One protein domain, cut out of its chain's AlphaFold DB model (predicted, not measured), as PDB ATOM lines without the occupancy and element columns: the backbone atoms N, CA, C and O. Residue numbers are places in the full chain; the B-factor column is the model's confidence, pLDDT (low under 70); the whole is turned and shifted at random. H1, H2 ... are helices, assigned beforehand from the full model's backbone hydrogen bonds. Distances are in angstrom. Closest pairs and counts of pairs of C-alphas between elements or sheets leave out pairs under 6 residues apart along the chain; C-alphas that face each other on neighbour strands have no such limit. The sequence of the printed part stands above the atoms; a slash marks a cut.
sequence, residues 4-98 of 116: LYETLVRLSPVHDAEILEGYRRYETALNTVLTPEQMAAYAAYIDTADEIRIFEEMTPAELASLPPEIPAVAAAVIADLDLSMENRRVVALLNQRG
ATOM      1  N   LEU A   4     -38.999  16.532  36.883       94.31
ATOM      2  CA  LEU A   4     -38.647  17.648  37.753       94.31
ATOM      3  C   LEU A   4     -39.900  18.424  38.145       94.31
ATOM      4  O   LEU A   4     -40.085  18.712  39.323       94.31
ATOM      5  N   TYR A   5     -40.796  18.695  37.193       95.69
ATOM      6  CA  TYR A   5     -42.069  19.352  37.486       95.69
ATOM      7  C   TYR A   5     -42.862  18.591  38.549       95.69
ATOM      8  O   TYR A   5     -43.320  19.181  39.523       95.69
ATOM      9  N   GLU A   6     -43.007  17.275  38.386       95.62
ATOM     10  CA  GLU A   6     -43.735  16.449  39.351       95.62
ATOM     11  C   GLU A   6     -43.078  16.455  40.731       95.62
ATOM     12  O   GLU A   6     -43.781  16.441  41.738       95.62
ATOM     13  N   THR A   7     -41.748  16.503  40.783       95.44
ATOM     14  CA  THR A   7     -40.997  16.584  42.040       95.44
ATOM     15  C   THR A   7     -41.209  17.930  42.729       95.44
ATOM     16  O   THR A   7     -41.571  17.960  43.899       95.44
ATOM     17  N   LEU A   8     -41.106  19.042  41.996       94.06
ATOM     18  CA  LEU A   8     -41.348  20.385  42.536       94.06
ATOM     19  C   LEU A   8     -42.787  20.566  43.036       94.06
ATOM     20  O   LEU A   8     -43.009  21.205  44.056       94.06
ATOM     21  N   VAL A   9     -43.766  19.957  42.361       94.81
ATOM     22  CA  VAL A   9     -45.164  19.947  42.823       94.81
ATOM     23  C   VAL A   9     -45.332  19.156  44.123       94.81
ATOM     24  O   VAL A   9     -46.183  19.512  44.933       94.81
ATOM     25  N   ARG A  10     -44.559  18.087  44.346       94.00
ATOM     26  CA  ARG A  10     -44.609  17.330  45.610       94.00
ATOM     27  C   ARG A  10     -43.907  18.044  46.762       94.00
ATOM     28  O   ARG A  10     -44.304  17.826  47.900       94.00
ATOM     29  N   LEU A  11     -42.922  18.882  46.448       91.50
ATOM     30  CA  LEU A  11     -42.069  19.576  47.409       91.50
ATOM     31  C   LEU A  11     -42.841  20.545  48.318       91.50
ATOM     32  O   LEU A  11     -42.482  20.744  49.466       91.50
ATOM     33  N   SER A  12     -43.915  21.151  47.805       88.88
ATOM     34  CA  SER A  12     -44.735  22.102  48.555       88.88
ATOM     35  C   SER A  12     -46.225  21.818  48.358       88.88
ATOM     36  O   SER A  12     -46.642  21.491  47.244       88.88
ATOM     37  N   PRO A  13     -47.073  21.987  49.391       89.00
ATOM     38  CA  PRO A  13     -48.524  21.933  49.232       89.00
ATOM     39  C   PRO A  13     -49.098  23.155  48.487       89.00
ATOM     40  O   PRO A  13     -50.294  23.172  48.177       89.00
ATOM     41  N   VAL A  14     -48.294  24.192  48.217       89.31
ATOM     42  CA  VAL A  14     -48.744  25.421  47.557       89.31
ATOM     43  C   VAL A  14     -48.659  25.289  46.038       89.31
ATOM     44  O   VAL A  14     -47.584  25.280  45.447       89.31
ATOM     45  N   HIS A  15     -49.819  25.248  45.378       90.06
ATOM     46  CA  HIS A  15     -49.934  25.030  43.926       90.06
ATOM     47  C   HIS A  15     -50.632  26.180  43.199       90.06
ATOM     48  O   HIS A  15     -51.523  25.965  42.372       90.06
ATOM     49  N   ASP A  16     -50.272  27.424  43.511       92.00
ATOM     50  CA  ASP A  16     -50.833  28.555  42.778       92.00
ATOM     51  C   ASP A  16     -50.327  28.610  41.324       92.00
ATOM     52  O   ASP A  16     -49.287  28.050  40.969       92.00
ATOM     53  N   ALA A  17     -51.094  29.269  40.453       92.38
ATOM     54  CA  ALA A  17     -50.833  29.258  39.015       92.38
ATOM     55  C   ALA A  17     -49.463  29.843  38.637       92.38
ATOM     56  O   ALA A  17     -48.890  29.412  37.638       92.38
ATOM     57  N   GLU A  18     -48.940  30.797  39.412       93.94
ATOM     58  CA  GLU A  18     -47.636  31.403  39.145       93.94
ATOM     59  C   GLU A  18     -46.498  30.444  39.504       93.94
ATOM     60  O   GLU A  18     -45.576  30.276  38.707       93.94
ATOM     61  N   ILE A  19     -46.605  29.748  40.639       93.31
ATOM     62  CA  ILE A  19     -45.657  28.700  41.038       93.31
ATOM     63  C   ILE A  19     -45.636  27.560  40.020       93.31
ATOM     64  O   ILE A  19     -44.574  27.190  39.518       93.31
ATOM     65  N   LEU A  20     -46.809  27.031  39.657       95.25
ATOM     66  CA  LEU A  20     -46.892  25.920  38.708       95.25
ATOM     67  C   LEU A  20     -46.347  26.304  37.329       95.25
ATOM     68  O   LEU A  20     -45.742  25.474  36.651       95.25
ATOM     69  N   GLU A  21     -46.561  27.543  36.894       95.00
ATOM     70  CA  GLU A  21     -45.972  28.050  35.658       95.00
ATOM     71  C   GLU A  21     -44.450  28.219  35.782       95.00
ATOM     72  O   GLU A  21     -43.727  27.834  34.864       95.00
ATOM     73  N   GLY A  22     -43.956  28.707  36.924       93.81
ATOM     74  CA  GLY A  22     -42.527  28.773  37.233       93.81
ATOM     75  C   GLY A  22     -41.852  27.404  37.137       93.81
ATOM     76  O   GLY A  22     -40.853  27.259  36.438       93.81
ATOM     77  N   TYR A  23     -42.448  26.368  37.733       95.62
ATOM     78  CA  TYR A  23     -41.932  24.997  37.643       95.62
ATOM     79  C   TYR A  23     -41.866  24.490  36.199       95.62
ATOM     80  O   TYR A  23     -40.878  23.870  35.805       95.62
ATOM     81  N   ARG A  24     -42.895  24.761  35.382       95.12
ATOM     82  CA  ARG A  24     -42.896  24.358  33.964       95.12
ATOM     83  C   ARG A  24     -41.813  25.067  33.170       95.12
ATOM     84  O   ARG A  24     -41.165  24.434  32.340       95.12
ATOM     85  N   ARG A  25     -41.638  26.371  33.391       94.56
ATOM     86  CA  ARG A  25     -40.615  27.170  32.705       94.56
ATOM     87  C   ARG A  25     -39.224  26.704  33.074       94.56
ATOM     88  O   ARG A  25     -38.427  26.467  32.172       94.56
ATOM     89  N   TYR A  26     -38.983  26.483  34.360       94.75
ATOM     90  CA  TYR A  26     -37.700  26.001  34.840       94.75
ATOM     91  C   TYR A  26     -37.355  24.619  34.270       94.75
ATOM     92  O   TYR A  26     -36.288  24.447  33.685       94.75
ATOM     93  N   GLU A  27     -38.285  23.659  34.315       95.25
ATOM     94  CA  GLU A  27     -38.085  22.346  33.685       95.25
ATOM     95  C   GLU A  27     -37.864  22.464  32.167       95.25
ATOM     96  O   GLU A  27     -36.990  21.801  31.607       95.25
ATOM     97  N   THR A  28     -38.632  23.311  31.478       94.81
ATOM     98  CA  THR A  28     -38.485  23.519  30.027       94.81
ATOM     99  C   THR A  28     -37.111  24.081  29.685       94.81
ATOM    100  O   THR A  28     -36.475  23.590  28.757       94.81
ATOM    101  N   ALA A  29     -36.638  25.069  30.443       93.62
ATOM    102  CA  ALA A  29     -35.322  25.652  30.250       93.62
ATOM    103  C   ALA A  29     -34.223  24.613  30.517       93.62
ATOM    104  O   ALA A  29     -33.343  24.420  29.679       93.62
ATOM    105  N   LEU A  30     -34.320  23.849  31.610       94.44
ATOM    106  CA  LEU A  30     -33.350  22.801  31.931       94.44
ATOM    107  C   LEU A  30     -33.295  21.693  30.874       94.44
ATOM    108  O   LEU A  30     -32.212  21.198  30.582       94.44
ATOM    109  N   ASN A  31     -34.416  21.344  30.237       94.25
ATOM    110  CA  ASN A  31     -34.440  20.369  29.137       94.25
ATOM    111  C   ASN A  31     -33.624  20.805  27.906       94.25
ATOM    112  O   ASN A  31     -33.329  19.972  27.050       94.25
ATOM    113  N   THR A  32     -33.272  22.089  27.783       92.69
ATOM    114  CA  THR A  32     -32.428  22.576  26.680       92.69
ATOM    115  C   THR A  32     -30.934  22.360  26.921       92.69
ATOM    116  O   THR A  32     -30.169  22.334  25.957       92.69
ATOM    117  N   VAL A  33     -30.525  22.172  28.181       93.69
ATOM    118  CA  VAL A  33     -29.111  22.117  28.587       93.69
ATOM    119  C   VAL A  33     -28.746  20.776  29.221       93.69
ATOM    120  O   VAL A  33     -27.647  20.270  29.004       93.69
ATOM    121  N   LEU A  34     -29.661  20.179  29.986       94.56
ATOM    122  CA  LEU A  34     -29.437  18.924  30.693       94.56
ATOM    123  C   LEU A  34     -29.841  17.714  29.857       94.56
ATOM    124  O   LEU A  34     -30.840  17.718  29.136       94.56
ATOM    125  N   THR A  35     -29.101  16.623  30.029       95.00
ATOM    126  CA  THR A  35     -29.539  15.313  29.546       95.00
ATOM    127  C   THR A  35     -30.695  14.774  30.402       95.00
ATOM    128  O   THR A  35     -30.854  15.173  31.560       95.00
ATOM    129  N   PRO A  36     -31.482  13.806  29.897       94.50
ATOM    130  CA  PRO A  36     -32.521  13.156  30.698       94.50
ATOM    131  C   PRO A  36     -31.994  12.505  31.987       94.50
ATOM    132  O   PRO A  36     -32.683  12.508  33.002       94.50
ATOM    133  N   GLU A  37     -30.767  11.975  31.965       94.25
ATOM    134  CA  GLU A  37     -30.115  11.375  33.137       94.25
ATOM    135  C   GLU A  37     -29.766  12.434  34.190       94.25
ATOM    136  O   GLU A  37     -30.047  12.242  35.371       94.25
ATOM    137  N   GLN A  38     -29.222  13.579  33.763       95.62
ATOM    138  CA  GLN A  38     -28.936  14.712  34.647       95.62
ATOM    139  C   GLN A  38     -30.219  15.297  35.245       95.62
ATOM    140  O   GLN A  38     -30.258  15.602  36.434       95.62
ATOM    141  N   MET A  39     -31.284  15.400  34.444       96.25
ATOM    142  CA  MET A  39     -32.599  15.832  34.916       96.25
ATOM    143  C   MET A  39     -33.156  14.877  35.982       96.25
ATOM    144  O   MET A  39     -33.647  15.322  37.016       96.25
ATOM    145  N   ALA A  40     -33.062  13.562  35.756       95.88
ATOM    146  CA  ALA A  40     -33.526  12.561  36.714       95.88
ATOM    147  C   ALA A  40     -32.710  12.578  38.014       95.88
ATOM    148  O   ALA A  40     -33.291  12.509  39.095       95.88
ATOM    149  N   ALA A  41     -31.383  12.720  37.921       96.06
ATOM    150  CA  ALA A  41     -30.515  12.856  39.087       96.06
ATOM    151  C   ALA A  41     -30.842  14.122  39.890       96.06
ATOM    152  O   ALA A  41     -30.921  14.070  41.115       96.06
ATOM    153  N   TYR A  42     -31.095  15.242  39.209       96.50
ATOM    154  CA  TYR A  42     -31.460  16.488  39.875       96.50
ATOM    155  C   TYR A  42     -32.821  16.408  40.570       96.50
ATOM    156  O   TYR A  42     -32.943  16.817  41.722       96.50
ATOM    157  N   ALA A  43     -33.822  15.814  39.916       96.44
ATOM    158  CA  ALA A  43     -35.115  15.560  40.539       96.44
ATOM    159  C   ALA A  43     -34.975  14.654  41.775       96.44
ATOM    160  O   ALA A  43     -35.513  14.976  42.826       96.44
ATOM    161  N   ALA A  44     -34.197  13.570  41.692       95.88
ATOM    162  CA  ALA A  44     -33.953  12.688  42.834       95.88
ATOM    163  C   ALA A  44     -33.233  13.399  43.992       95.88
ATOM    164  O   ALA A  44     -33.538  13.143  45.157       95.88
ATOM    165  N   TYR A  45     -32.295  14.298  43.682       95.81
ATOM    166  CA  TYR A  45     -31.626  15.126  44.681       95.81
ATOM    167  C   TYR A  45     -32.611  16.045  45.407       95.81
ATOM    168  O   TYR A  45     -32.632  16.022  46.633       95.81
ATOM    169  N   ILE A  46     -33.459  16.776  44.676       95.81
ATOM    170  CA  ILE A  46     -34.492  17.642  45.271       95.81
ATOM    171  C   ILE A  46     -35.460  16.819  46.130       95.81
ATOM    172  O   ILE A  46     -35.741  17.201  47.256       95.81
ATOM    173  N   ASP A  47     -35.929  15.671  45.632       94.88
ATOM    174  CA  ASP A  47     -36.865  14.789  46.352       94.88
ATOM    175  C   ASP A  47     -36.247  14.231  47.650       94.88
ATOM    176  O   ASP A  47     -36.934  14.076  48.653       94.88
ATOM    177  N   THR A  48     -34.937  13.955  47.653       94.00
ATOM    178  CA  THR A  48     -34.222  13.433  48.832       94.00
ATOM    179  C   THR A  48     -33.876  14.528  49.837       94.00
ATOM    180  O   THR A  48     -33.912  14.285  51.043       94.00
ATOM    181  N   ALA A  49     -33.478  15.701  49.346       92.44
ATOM    182  CA  ALA A  49     -33.134  16.843  50.181       92.44
ATOM    183  C   ALA A  49     -34.385  17.540  50.743       92.44
ATOM    184  O   ALA A  49     -34.284  18.217  51.759       92.44
ATOM    185  N   ASP A  50     -35.540  17.335  50.099       93.75
ATOM    186  CA  ASP A  50     -36.812  18.017  50.369       93.75
ATOM    187  C   ASP A  50     -36.701  19.550  50.255       93.75
ATOM    188  O   ASP A  50     -37.453  20.313  50.854       93.75
ATOM    189  N   GLU A  51     -35.746  20.014  49.441       94.12
ATOM    190  CA  GLU A  51     -35.473  21.429  49.206       94.12
ATOM    191  C   GLU A  51     -35.025  21.698  47.763       94.12
ATOM    192  O   GLU A  51     -34.426  20.857  47.084       94.12
ATOM    193  N   ILE A  52     -35.278  22.920  47.297       94.12
ATOM    194  CA  ILE A  52     -34.694  23.478  46.080       94.12
ATOM    195  C   ILE A  52     -33.757  24.629  46.447       94.12
ATOM    196  O   ILE A  52     -34.163  25.615  47.063       94.12
ATOM    197  N   ARG A  53     -32.494  24.504  46.023       93.38
ATOM    198  CA  ARG A  53     -31.435  25.479  46.301       93.38
ATOM    199  C   ARG A  53     -31.139  26.397  45.110       93.38
ATOM    200  O   ARG A  53     -31.293  25.990  43.954       93.38
ATOM    201  N   ILE A  54     -30.655  27.609  45.395       93.69
ATOM    202  CA  ILE A  54     -30.011  28.512  44.438       93.69
ATOM    203  C   ILE A  54     -28.525  28.180  44.377       93.69
ATOM    204  O   ILE A  54     -27.763  28.528  45.276       93.69
ATOM    205  N   PHE A  55     -28.090  27.536  43.291       92.75
ATOM    206  CA  PHE A  55     -26.698  27.090  43.156       92.75
ATOM    207  C   PHE A  55     -25.670  28.231  43.226       92.75
ATOM    208  O   PHE A  55     -24.548  28.009  43.669       92.75
ATOM    209  N   GLU A  56     -26.041  29.446  42.822       90.94
ATOM    210  CA  GLU A  56     -25.178  30.635  42.893       90.94
ATOM    211  C   GLU A  56     -24.949  31.144  44.319       90.94
ATOM    212  O   GLU A  56     -23.939  31.794  44.581       90.94
ATOM    213  N   GLU A  57     -25.880  30.859  45.231       91.56
ATOM    214  CA  GLU A  57     -25.791  31.261  46.638       91.56
ATOM    215  C   GLU A  57     -25.064  30.193  47.476       91.56
ATOM    216  O   GLU A  57     -24.693  30.439  48.623       91.56
ATOM    217  N   MET A  58     -24.805  29.012  46.899       90.69
ATOM    218  CA  MET A  58     -24.040  27.958  47.558       90.69
ATOM    219  C   MET A  58     -22.557  28.318  47.629       90.69
ATOM    220  O   MET A  58     -21.905  28.682  46.647       90.69
ATOM    221  N   THR A  59     -21.973  28.130  48.804       89.50
ATOM    222  CA  THR A  59     -20.532  28.245  48.997       89.50
ATOM    223  C   THR A  59     -19.783  27.126  48.261       89.50
ATOM    224  O   THR A  59     -20.324  26.039  48.032       89.50
ATOM    225  N   PRO A  60     -18.482  27.306  47.958       87.56
ATOM    226  CA  PRO A  60     -17.675  26.245  47.357       87.56
ATOM    227  C   PRO A  60     -17.649  24.943  48.174       87.56
ATOM    228  O   PRO A  60     -17.527  23.863  47.603       87.56
ATOM    229  N   ALA A  61     -17.758  25.036  49.504       89.56
ATOM    230  CA  ALA A  61     -17.806  23.873  50.385       89.56
ATOM    231  C   ALA A  61     -19.138  23.118  50.262       89.56
ATOM    232  O   ALA A  61     -19.132  21.890  50.202       89.56
ATOM    233  N   GLU A  62     -20.260  23.837  50.170       90.31
ATOM    234  CA  GLU A  62     -21.575  23.235  49.938       90.31
ATOM    235  C   GLU A  62     -21.631  22.572  48.557       90.31
ATOM    236  O   GLU A  62     -22.023  21.411  48.460       90.31
ATOM    237  N   LEU A  63     -21.132  23.237  47.507       89.12
ATOM    238  CA  LEU A  63     -21.036  22.647  46.166       89.12
ATOM    239  C   LEU A  63     -20.172  21.376  46.147       89.12
ATOM    240  O   LEU A  63     -20.502  20.416  45.454       89.12
ATOM    241  N   ALA A  64     -19.085  21.342  46.922       89.44
ATOM    242  CA  ALA A  64     -18.229  20.162  47.044       89.44
ATOM    243  C   ALA A  64     -18.871  19.014  47.846       89.44
ATOM    244  O   ALA A  64     -18.421  17.874  47.734       89.44
ATOM    245  N   SER A  65     -19.892  19.304  48.659       90.88
ATOM    246  CA  SER A  65     -20.635  18.305  49.437       90.88
ATOM    247  C   SER A  65     -21.803  17.675  48.673       90.88
ATOM    248  O   SER A  65     -22.393  16.705  49.148       90.88
ATOM    249  N   LEU A  66     -22.125  18.210  47.490       91.75
ATOM    250  CA  LEU A  66     -23.189  17.696  46.642       91.75
ATOM    251  C   LEU A  66     -22.907  16.254  46.178       91.75
ATOM    252  O   LEU A  66     -21.743  15.881  45.982       91.75
ATOM    253  N   PRO A  67     -23.957  15.446  45.934       93.31
ATOM    254  CA  PRO A  67     -23.801  14.142  45.299       93.31
ATOM    255  C   PRO A  67     -23.076  14.270  43.954       93.31
ATOM    256  O   PRO A  67     -23.269  15.271  43.265       93.31
ATOM    257  N   PRO A  68     -22.266  13.281  43.544       90.00
ATOM    258  CA  PRO A  68     -21.344  13.405  42.411       90.00
ATOM    259  C   PRO A  68     -22.009  13.751  41.068       90.00
ATOM    260  O   PRO A  68     -21.347  14.285  40.179       90.00
ATOM    261  N   GLU A  69     -23.306  13.489  40.913       90.88
ATOM    262  CA  GLU A  69     -24.092  13.794  39.715       90.88
ATOM    263  C   GLU A  69     -24.542  15.267  39.633       90.88
ATOM    264  O   GLU A  69     -24.797  15.779  38.542       90.88
ATOM    265  N   ILE A  70     -24.630  15.968  40.767       95.00
ATOM    266  CA  ILE A  70     -25.231  17.307  40.870       95.00
ATOM    267  C   ILE A  70     -24.274  18.454  40.507       95.00
ATOM    268  O   ILE A  70     -24.747  19.407  39.889       95.00
ATOM    269  N   PRO A  71     -22.949  18.407  40.762       93.50
ATOM    270  CA  PRO A  71     -22.030  19.466  40.347       93.50
ATOM    271  C   PRO A  71     -22.103  19.816  38.857       93.50
ATOM    272  O   PRO A  71     -21.962  20.982  38.498       93.50
ATOM    273  N   ALA A  72     -22.363  18.837  37.982       91.94
ATOM    274  CA  ALA A  72     -22.544  19.089  36.552       91.94
ATOM    275  C   ALA A  72     -23.828  19.888  36.257       91.94
ATOM    276  O   ALA A  72     -23.819  20.767  35.397       91.94
ATOM    277  N   VAL A  73     -24.909  19.610  36.993       94.69
ATOM    278  CA  VAL A  73     -26.174  20.353  36.912       94.69
ATOM    279  C   VAL A  73     -25.995  21.765  37.458       94.69
ATOM    280  O   VAL A  73     -26.346  22.726  36.780       94.69
ATOM    281  N   ALA A  74     -25.384  21.899  38.637       94.00
ATOM    282  CA  ALA A  74     -25.090  23.190  39.248       94.00
ATOM    283  C   ALA A  74     -24.248  24.068  38.311       94.00
ATOM    284  O   ALA A  74     -24.594  25.220  38.068       94.00
ATOM    285  N   ALA A  75     -23.193  23.509  37.712       93.12
ATOM    286  CA  ALA A  75     -22.360  24.223  36.750       93.12
ATOM    287  C   ALA A  75     -23.145  24.675  35.508       93.12
ATOM    288  O   ALA A  75     -22.937  25.793  35.045       93.12
ATOM    289  N   ALA A  76     -24.050  23.842  34.985       93.25
ATOM    290  CA  ALA A  76     -24.897  24.202  33.849       93.25
ATOM    291  C   ALA A  76     -25.870  25.343  34.188       93.25
ATOM    292  O   ALA A  76     -26.016  26.268  33.396       93.25
ATOM    293  N   VAL A  77     -26.487  25.307  35.374       93.75
ATOM    294  CA  VAL A  77     -27.394  26.364  35.850       93.75
ATOM    295  C   VAL A  77     -26.645  27.671  36.108       93.75
ATOM    296  O   VAL A  77     -27.120  28.721  35.706       93.75
ATOM    297  N   ILE A  78     -25.466  27.621  36.736       93.19
ATOM    298  CA  ILE A  78     -24.646  28.813  37.018       93.19
ATOM    299  C   ILE A  78     -24.105  29.441  35.722       93.19
ATOM    300  O   ILE A  78     -23.953  30.656  35.630       93.19
ATOM    301  N   ALA A  79     -23.772  28.625  34.718       93.56
ATOM    302  CA  ALA A  79     -23.209  29.111  33.459       93.56
ATOM    303  C   ALA A  79     -24.245  29.781  32.537       93.56
ATOM    304  O   ALA A  79     -23.853  30.514  31.627       93.56
ATOM    305  N   ASP A  80     -25.537  29.531  32.757       93.88
ATOM    306  CA  ASP A  80     -26.633  30.050  31.947       93.88
ATOM    307  C   ASP A  80     -27.484  31.028  32.769       93.88
ATOM    308  O   ASP A  80     -28.179  30.651  33.713       93.88
ATOM    309  N   LEU A  81     -27.427  32.309  32.396       90.38
ATOM    310  CA  LEU A  81     -28.118  33.377  33.118       90.38
ATOM    311  C   LEU A  81     -29.639  33.178  33.144       90.38
ATOM    312  O   LEU A  81     -30.273  33.512  34.143       90.38
ATOM    313  N   ASP A  82     -30.232  32.636  32.080       91.19
ATOM    314  CA  ASP A  82     -31.676  32.420  32.031       91.19
ATOM    315  C   ASP A  82     -32.071  31.278  32.984       91.19
ATOM    316  O   ASP A  82     -33.050  31.401  33.723       91.19
ATOM    317  N   LEU A  83     -31.274  30.202  33.050       92.81
ATOM    318  CA  LEU A  83     -31.484  29.111  34.014       92.81
ATOM    319  C   LEU A  83     -31.320  29.562  35.462       92.81
ATOM    320  O   LEU A  83     -32.141  29.203  36.309       92.81
ATOM    321  N   SER A  84     -30.272  30.329  35.741       92.38
ATOM    322  CA  SER A  84     -30.023  30.926  37.051       92.38
ATOM    323  C   SER A  84     -31.215  31.784  37.499       92.38
ATOM    324  O   SER A  84     -31.764  31.597  38.590       92.38
ATOM    325  N   MET A  85     -31.699  32.662  36.616       92.56
ATOM    326  CA  MET A  85     -32.819  33.549  36.914       92.56
ATOM    327  C   MET A  85     -34.128  32.784  37.135       92.56
ATOM    328  O   MET A  85     -34.880  33.129  38.048       92.56
ATOM    329  N   GLU A  86     -34.406  31.736  36.354       94.19
ATOM    330  CA  GLU A  86     -35.592  30.894  36.559       94.19
ATOM    331  C   GLU A  86     -35.495  30.063  37.850       94.19
ATOM    332  O   GLU A  86     -36.474  29.974  38.594       94.19
ATOM    333  N   ASN A  87     -34.315  29.533  38.193       94.00
ATOM    334  CA  ASN A  87     -34.080  28.865  39.477       94.00
ATOM    335  C   ASN A  87     -34.348  29.822  40.652       94.00
ATOM    336  O   ASN A  87     -35.163  29.520  41.527       94.00
ATOM    337  N   ARG A  88     -33.757  31.025  40.622       93.62
ATOM    338  CA  ARG A  88     -33.984  32.067  41.634       93.62
ATOM    339  C   ARG A  88     -35.449  32.483  41.710       93.62
ATOM    340  O   ARG A  88     -35.966  32.700  42.804       93.62
ATOM    341  N   ARG A  89     -36.137  32.586  40.569       93.06
ATOM    342  CA  ARG A  89     -37.567  32.913  40.510       93.06
ATOM    343  C   ARG A  89     -38.404  31.863  41.229       93.06
ATOM    344  O   ARG A  89     -39.262  32.237  42.023       93.06
ATOM    345  N   VAL A  90     -38.164  30.580  40.968       93.94
ATOM    346  CA  VAL A  90     -38.886  29.484  41.625       93.94
ATOM    347  C   VAL A  90     -38.698  29.544  43.144       93.94
ATOM    348  O   VAL A  90     -39.683  29.537  43.883       93.94
ATOM    349  N   VAL A  91     -37.453  29.688  43.603       94.12
ATOM    350  CA  VAL A  91     -37.118  29.817  45.031       94.12
ATOM    351  C   VAL A  91     -37.785  31.057  45.641       94.12
ATOM    352  O   VAL A  91     -38.362  30.984  46.726       94.12
ATOM    353  N   ALA A  92     -37.779  32.194  44.943       92.38
ATOM    354  CA  ALA A  92     -38.420  33.424  45.406       92.38
ATOM    355  C   ALA A  92     -39.944  33.296  45.520       92.38
ATOM    356  O   ALA A  92     -40.519  33.785  46.491       92.38
ATOM    357  N   LEU A  93     -40.600  32.638  44.561       93.25
ATOM    358  CA  LEU A  93     -42.045  32.403  44.604       93.25
ATOM    359  C   LEU A  93     -42.431  31.515  45.793       93.25
ATOM    360  O   LEU A  93     -43.379  31.837  46.504       93.25
ATOM    361  N   LEU A  94     -41.665  30.453  46.054       92.19
ATOM    362  CA  LEU A  94     -41.844  29.589  47.226       92.19
ATOM    363  C   LEU A  94     -41.696  30.379  48.536       92.19
ATOM    364  O   LEU A  94     -42.588  30.357  49.385       92.19
ATOM    365  N   ASN A  95     -40.639  31.185  48.658       91.19
ATOM    366  CA  ASN A  95     -40.439  32.048  49.825       91.19
ATOM    367  C   ASN A  95     -41.582  33.053  50.027       91.19
ATOM    368  O   ASN A  95     -42.035  33.251  51.150       91.19
ATOM    369  N   GLN A  96     -42.105  33.665  48.960       90.62
ATOM    370  CA  GLN A  96     -43.249  34.586  49.054       90.62
ATOM    371  C   GLN A  96     -44.526  33.917  49.583       90.62
ATOM    372  O   GLN A  96     -45.423  34.605  50.073       90.62
ATOM    373  N   ARG A  97     -44.622  32.587  49.489       91.31
ATOM    374  CA  ARG A  97     -45.738  31.792  50.015       91.31
ATOM    375  C   ARG A  97     -45.487  31.220  51.407       91.31
ATOM    376  O   ARG A  97     -46.383  30.583  51.948       91.31
ATOM    377  N   GLY A  98     -44.330  31.505  52.003       89.25
ATOM    378  CA  GLY A  98     -43.951  31.020  53.329       89.25
ATOM    379  C   GLY A  98     -43.212  29.681  53.324       89.25
ATOM    380  O   GLY A  98     -42.932  29.148  54.393       89.25
TER     381      GLY A  98
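AT A GLANCE: This is residues 4 to 98 of the 116 residues of an uncharacterized protein of Chloroflexi bacterium (UniProt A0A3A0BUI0). Four helices wrap round the core in an open C, in the order H3, H1, H2, H6, and H5 stands across the open side between H3 and H6. The short H4 lies farthest out, near H5. The printed part has 95 residues with six named helices, H1 to H6 in order, and no named strand; the class is all helix. It is compact and rounded, with a radius of gyration of the C-alphas of 12.4 A and spans of 33 by 26 by 24 A.

HOW THE PARTS SIT: H1, residues 4 to 11, and H2, residues 17 to 30, form a helical hairpin and touch at a steep tilt of 40 degrees, with the C-alphas of Tyr 5 and Tyr 23 closest at 5.6 A. H3, residues 36 to 49, touches H1 and runs the same way at a shallow tilt of 7 degrees; the closest C-alphas, of Leu 4 and Ala 43, are 5.0 A apart. H4, residues 60 to 65, and H5, residues 70 to 79, are close but not clearly touching, with the C-alphas of Leu 63 and Pro 71 closest at 6.7 A. H5 touches H3 about perpendicular, at 74 degrees, with the C-alphas of Tyr 42 and Ile 70 closest at 6.4 A. H6, residues 81 to 96, touches H2, opposite ways at a shallow tilt of 26 degrees; the C-alphas of Tyr 26 and Glu 86 are closest, at 5.6 A. H5 and H6 only just touch, only at the corner, with 3 pairs of C-alphas within 8 A, H6 with residues 83 to 84 alone; the closest are those of Val 77 and Leu 83, 5.3 A apart. H3 and H6 are apart. In H1 to H6 every O i to N i+4 pair is within hydrogen-bond range.

IN THESE COORDINATES: H1 begins at C-alpha 4 (-38.647, 17.648, 37.753). H2 spans 19.9 A, H3 19.8 A and H6, the longest, 22.0 A, ending at C-alpha 96 (-43.249, 34.586, 49.054).

THE WHOLE: The two C-alphas farthest apart, of Ala 17 and Ala 61, are 35.3 A apart. The printed part has no cut and no long link; H3 to H4, with 10 residues between them, is short and the others are tight. The mean pLDDT of the printed part is 93.2, and no printed residue is under 70.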